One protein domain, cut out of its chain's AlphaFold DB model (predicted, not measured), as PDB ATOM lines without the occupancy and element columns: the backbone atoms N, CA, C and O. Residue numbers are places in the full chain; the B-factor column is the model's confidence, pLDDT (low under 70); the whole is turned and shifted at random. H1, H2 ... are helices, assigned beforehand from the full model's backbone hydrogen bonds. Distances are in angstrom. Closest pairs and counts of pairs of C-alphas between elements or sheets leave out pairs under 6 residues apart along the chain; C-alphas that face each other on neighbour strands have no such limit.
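This is residues 75 to 118 of the 118 residues of an uncharacterized protein of Agrobacterium fabacearum CFBP 5771 (UniProt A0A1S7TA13). Picture a flat, open U of three helices with an empty middle: H1 makes one arm, short H2 lies at the bend, and H3 slants away as the other arm. Past the far end of H3, residues 110 to 118 turn back toward the mouth of the U. You have 44 residues printed, with three named helices in the order H1, H2, H3 and no named strand; the class is all helix. The whole is loose, with a radius of gyration of the C-alphas of 12.7 A, and its spans are 33 by 30 by 10 A.

Start with H1, residues 76 to 88, and go on to H2, residues 90 to 94: they are close but not clearly touching, and their closest C-alphas, those of Ile 86 and Ile 93, are 7.6 A apart. Next comes H3, residues 97 to 109, also close to H2 but not clearly touching it; their closest C-alphas, those of Ile 93 and Met 99, are 6.6 A apart. H1 and H3 are apart. In H1, H2 and H3 every O i to N i+4 pair is within hydrogen-bond range.

Find C-alpha 76 at (38.769, -0.570, 6.253); from there H1 runs 18.1 A to Lys 88. H2 begins at C-alpha 90, at (33.440, 18.990, 2.379), and spans 6.1 A to Arg 94. H3 runs 18.0 A from Glu 97 to C-alpha 109, at (10.964, 9.803, 1.275).

The two C-alphas farthest apart, those of Asn 77 and Met 108, are 33.9 A apart. Residues 75 to 101 stand free. The printed part has no cut, and both links between helices are tight. Look at the B-factor column: the mean pLDDT of the printed part is 85.2, and residues 115 to 118 are under 70. Thr 118 is the chain's last residue.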
ATOM      1  N   SER A  75      37.270  -2.805   2.138       95.88
ATOM      2  CA  SER A  75      38.219  -2.896   3.253       95.88
ATOM      3  C   SER A  75      38.238  -1.616   4.092       95.88
ATOM      4  O   SER A  75      37.938  -0.525   3.598       95.88
ATOM      5  N   ASP A  76      38.682  -1.721   5.343       94.94
ATOM      6  CA  ASP A  76      38.769  -0.570   6.253       94.94
ATOM      7  C   ASP A  76      39.673   0.538   5.699       94.94
ATOM      8  O   ASP A  76      39.313   1.713   5.721       94.94
ATOM      9  N   ASN A  77      40.794   0.170   5.071       95.88
ATOM     10  CA  ASN A  77      41.681   1.129   4.409       95.88
ATOM     11  C   ASN A  77      40.992   1.885   3.261       95.88
ATOM     12  O   ASN A  77      41.283   3.059   3.032       95.88
ATOM     13  N   GLN A  78      40.094   1.235   2.515       95.31
ATOM     14  CA  GLN A  78      39.319   1.899   1.463       95.31
ATOM     15  C   GLN A  78      38.256   2.821   2.064       95.31
ATOM     16  O   GLN A  78      38.114   3.950   1.595       95.31
ATOM     17  N   LYS A  79      37.567   2.385   3.126       93.44
ATOM     18  CA  LYS A  79      36.580   3.202   3.849       93.44
ATOM     19  C   LYS A  79      37.212   4.475   4.416       93.44
ATOM     20  O   LYS A  79      36.683   5.559   4.183       93.44
ATOM     21  N   ILE A  80      38.382   4.362   5.048       94.75
ATOM     22  CA  ILE A  80      39.143   5.511   5.568       94.75
ATOM     23  C   ILE A  80      39.507   6.475   4.435       94.75
ATOM     24  O   ILE A  80      39.236   7.668   4.529       94.75
ATOM     25  N   LYS A  81      40.038   5.975   3.311       95.19
ATOM     26  CA  LYS A  81      40.372   6.828   2.154       95.19
ATOM     27  C   LYS A  81      39.156   7.561   1.584       95.19
ATOM     28  O   LYS A  81      39.281   8.713   1.166       95.19
ATOM     29  N   ILE A  82      37.996   6.906   1.544       91.50
ATOM     30  CA  ILE A  82      36.740   7.526   1.104       91.50
ATOM     31  C   ILE A  82      36.341   8.639   2.075       91.50
ATOM     32  O   ILE A  82      36.081   9.758   1.634       91.50
ATOM     33  N   GLN A  83      36.346   8.363   3.380       91.25
ATOM     34  CA  GLN A  83      36.005   9.343   4.409       91.25
ATOM     35  C   GLN A  83      36.940  10.559   4.366       91.25
ATOM     36  O   GLN A  83      36.467  11.694   4.316       91.25
ATOM     37  N   ASP A  84      38.252  10.335   4.281       94.75
ATOM     38  CA  ASP A  84      39.249  11.399   4.152       94.75
ATOM     39  C   ASP A  84      39.010  12.254   2.906       94.75
ATOM     40  O   ASP A  84      39.144  13.477   2.946       94.75
ATOM     41  N   SER A  85      38.650  11.624   1.783       92.00
ATOM     42  CA  SER A  85      38.328  12.330   0.542       92.00
ATOM     43  C   SER A  85      37.093  13.217   0.698       92.00
ATOM     44  O   SER A  85      37.103  14.363   0.243       92.00
ATOM     45  N   ILE A  86      36.054  12.726   1.383       88.69
ATOM     46  CA  ILE A  86      34.837  13.494   1.670       88.69
ATOM     47  C   ILE A  86      35.173  14.702   2.548       88.69
ATOM     48  O   ILE A  86      34.824  15.823   2.184       88.69
ATOM     49  N   VAL A  87      35.904  14.503   3.650       92.19
ATOM     50  CA  VAL A  87      36.276  15.582   4.581       92.19
ATOM     51  C   VAL A  87      37.133  16.641   3.887       92.19
ATOM     52  O   VAL A  87      36.827  17.830   3.963       92.19
ATOM     53  N   LYS A  88      38.155  16.225   3.126       95.00
ATOM     54  CA  LYS A  88      39.020  17.142   2.359       95.00
ATOM     55  C   LYS A  88      38.256  17.968   1.320       95.00
ATOM     56  O   LYS A  88      38.737  19.019   0.912       95.00
ATOM     57  N   ASN A  89      37.086  17.503   0.885       91.81
ATOM     58  CA  ASN A  89      36.254  18.151  -0.128       91.81
ATOM     59  C   ASN A  89      34.904  18.645   0.422       91.81
ATOM     60  O   ASN A  89      34.005  18.927  -0.373       91.81
ATOM     61  N   ALA A  90      34.739  18.757   1.744       88.44
ATOM     62  CA  ALA A  90      33.440  18.990   2.379       88.44
ATOM     63  C   ALA A  90      32.717  20.237   1.842       88.44
ATOM     64  O   ALA A  90      31.542  20.167   1.486       88.44
ATOM     65  N   GLU A  91      33.435  21.353   1.687       88.94
ATOM     66  CA  GLU A  91      32.888  22.603   1.140       88.94
ATOM     67  C   GLU A  91      32.355  22.435  -0.290       88.94
ATOM     68  O   GLU A  91      31.254  22.885  -0.614       88.94
ATOM     69  N   ARG A  92      33.100  21.715  -1.139       89.19
ATOM     70  CA  ARG A  92      32.693  21.417  -2.519       89.19
ATOM     71  C   ARG A  92      31.464  20.514  -2.552       89.19
ATOM     72  O   ARG A  92      30.595  20.691  -3.401       89.19
ATOM     73  N   ILE A  93      31.397  19.538  -1.650       87.62
ATOM     74  CA  ILE A  93      30.283  18.591  -1.566       87.62
ATOM     75  C   ILE A  93      29.019  19.297  -1.072       87.62
ATOM     76  O   ILE A  93      27.960  19.090  -1.662       87.62
ATOM     77  N   ARG A  94      29.121  20.180  -0.069       87.38
ATOM     78  CA  ARG A  94      27.978  20.923   0.488       87.38
ATOM     79  C   ARG A  94      27.196  21.689  -0.582       87.38
ATOM     80  O   ARG A  94      25.974  21.678  -0.556       87.38
ATOM     81  N   GLY A  95      27.892  22.330  -1.522       86.88
ATOM     82  CA  GLY A  95      27.274  23.070  -2.629       86.88
ATOM     83  C   GLY A  95      26.987  22.238  -3.884       86.88
ATOM     84  O   GLY A  95      26.643  22.807  -4.915       86.88
ATOM     85  N   SER A  96      27.190  20.919  -3.846       88.56
ATOM     86  CA  SER A  96      27.099  20.074  -5.038       88.56
ATOM     87  C   SER A  96      25.671  19.632  -5.363       88.56
ATOM     88  O   SER A  96      24.825  19.450  -4.487       88.56
ATOM     89  N   GLU A  97      25.448  19.332  -6.641       86.25
ATOM     90  CA  GLU A  97      24.223  18.692  -7.135       86.25
ATOM     91  C   GLU A  97      23.925  17.349  -6.457       86.25
ATOM     92  O   GLU A  97      22.764  16.990  -6.275       86.25
ATOM     93  N   LEU A  98      24.964  16.630  -6.020       84.19
ATOM     94  CA  LEU A  98      24.808  15.389  -5.270       84.19
ATOM     95  C   LEU A  98      24.111  15.631  -3.926       84.19
ATOM     96  O   LEU A  98      23.145  14.943  -3.612       84.19
ATOM     97  N   MET A  99      24.566  16.619  -3.146       87.50
ATOM     98  CA  MET A  99      23.925  16.934  -1.865       87.50
ATOM     99  C   MET A  99      22.516  17.482  -2.049       87.50
ATOM    100  O   MET A  99      21.644  17.196  -1.228       87.50
ATOM    101  N   ARG A 100      22.269  18.217  -3.138       88.75
ATOM    102  CA  ARG A 100      20.923  18.668  -3.499       88.75
ATOM    103  C   ARG A 100      19.986  17.489  -3.771       88.75
ATOM    104  O   ARG A 100      18.885  17.475  -3.233       88.75
ATOM    105  N   ALA A 101      20.435  16.501  -4.544       85.75
ATOM    106  CA  ALA A 101      19.666  15.288  -4.823       85.75
ATOM    107  C   ALA A 101      19.390  14.475  -3.547       85.75
ATOM    108  O   ALA A 101      18.240  14.170  -3.265       85.75
ATOM    109  N   ILE A 102      20.415  14.231  -2.721       86.06
ATOM    110  CA  ILE A 102      20.268  13.526  -1.435       86.06
ATOM    111  C   ILE A 102      19.268  14.239  -0.515       86.06
ATOM    112  O   ILE A 102      18.421  13.603   0.107       86.06
ATOM    113  N   SER A 103      19.343  15.570  -0.430       88.44
ATOM    114  CA  SER A 103      18.422  16.353   0.401       88.44
ATOM    115  C   SER A 103      16.985  16.276  -0.115       88.44
ATOM    116  O   SER A 103      16.052  16.214   0.683       88.44
ATOM    117  N   ALA A 104      16.801  16.257  -1.439       88.06
ATOM    118  CA  ALA A 104      15.494  16.058  -2.054       88.06
ATOM    119  C   ALA A 104      14.939  14.657  -1.758       88.06
ATOM    120  O   ALA A 104      13.770  14.546  -1.398       88.06
ATOM    121  N   ASP A 105      15.777  13.617  -1.818       85.81
ATOM    122  CA  ASP A 105      15.379  12.248  -1.475       85.81
ATOM    123  C   ASP A 105      14.911  12.155  -0.015       85.81
ATOM    124  O   ASP A 105      13.837  11.621   0.252       85.81
ATOM    125  N   VAL A 106      15.645  12.754   0.932       88.31
ATOM    126  CA  VAL A 106      15.224  12.815   2.346       88.31
ATOM    127  C   VAL A 106      13.917  13.591   2.511       88.31
ATOM    128  O   VAL A 106      13.044  13.170   3.265       88.31
ATOM    129  N   ALA A 107      13.755  14.714   1.809       89.62
ATOM    130  CA  ALA A 107      12.535  15.513   1.886       89.62
ATOM    131  C   ALA A 107      11.308  14.773   1.322       89.62
ATOM    132  O   ALA A 107      10.206  14.940   1.842       89.62
ATOM    133  N   MET A 108      11.486  13.967   0.271       86.50
ATOM    134  CA  MET A 108      10.402  13.222  -0.379       86.50
ATOM    135  C   MET A 108      10.074  11.899   0.319       86.50
ATOM    136  O   MET A 108       8.905  11.518   0.375       86.50
ATOM    137  N   PHE A 109      11.085  11.193   0.822       85.94
ATOM    138  CA  PHE A 109      10.964   9.803   1.275       85.94
ATOM    139  C   PHE A 109      11.298   9.605   2.765       85.94
ATOM    140  O   PHE A 109      11.152   8.497   3.277       85.94
ATOM    141  N   GLY A 110      11.698  10.663   3.477       88.38
ATOM    142  CA  GLY A 110      12.072  10.630   4.894       88.38
ATOM    143  C   GLY A 110      13.527  10.218   5.141       88.38
ATOM    144  O   GLY A 110      14.263   9.845   4.230       88.38
ATOM    145  N   GLU A 111      13.965  10.267   6.404       85.50
ATOM    146  CA  GLU A 111      15.337   9.885   6.788       85.50
ATOM    147  C   GLU A 111      15.653   8.409   6.512       85.50
ATOM    148  O   GLU A 111      16.819   8.051   6.337       85.50
ATOM    149  N   GLN A 112      14.627   7.558   6.459       82.31
ATOM    150  CA  GLN A 112      14.751   6.140   6.113       82.31
ATOM    151  C   GLN A 112      15.351   5.952   4.716       82.31
ATOM    152  O   GLN A 112      16.073   4.990   4.491       82.31
ATOM    153  N   ALA A 113      15.182   6.919   3.809       73.88
ATOM    154  CA  ALA A 113      15.820   6.893   2.493       73.88
ATOM    155  C   ALA A 113      17.359   6.843   2.555       73.88
ATOM    156  O   ALA A 113      18.000   6.406   1.602       73.88
ATOM    157  N   LEU A 114      17.953   7.282   3.672       72.88
ATOM    158  CA  LEU A 114      19.391   7.192   3.941       72.88
ATOM    159  C   LEU A 114      19.753   6.128   4.978       72.88
ATOM    160  O   LEU A 114      20.929   5.806   5.140       72.88
ATOM    161  N   LYS A 115      18.763   5.611   5.700       66.88
ATOM    162  CA  LYS A 115      18.929   4.626   6.763       66.88
ATOM    163  C   LYS A 115      18.217   3.352   6.342       66.88
ATOM    164  O   LYS A 115      17.121   3.113   6.819       66.88
ATOM    165  N   ASP A 116      18.860   2.576   5.471       49.22
ATOM    166  CA  ASP A 116      18.607   1.140   5.318       49.22
ATOM    167  C   ASP A 116      19.795   0.452   4.621       49.22
ATOM    168  O   ASP A 116      19.968   0.497   3.403       49.22
ATOM    169  N   SER A 117      20.628  -0.200   5.432       44.25
ATOM    170  CA  SER A 117      21.471  -1.330   5.030       44.25
ATOM    171  C   SER A 117      21.822  -2.141   6.284       44.25
ATOM    172  O   SER A 117      22.945  -2.087   6.793       44.25
ATOM    173  N   THR A 118      20.831  -2.828   6.848       34.72
ATOM    174  CA  THR A 118      21.028  -4.009   7.702       34.72
ATOM    175  C   THR A 118      20.053  -5.079   7.247       34.72
ATOM    176  O   THR A 118      18.899  -4.709   6.942       34.72
TER     177      THR A 118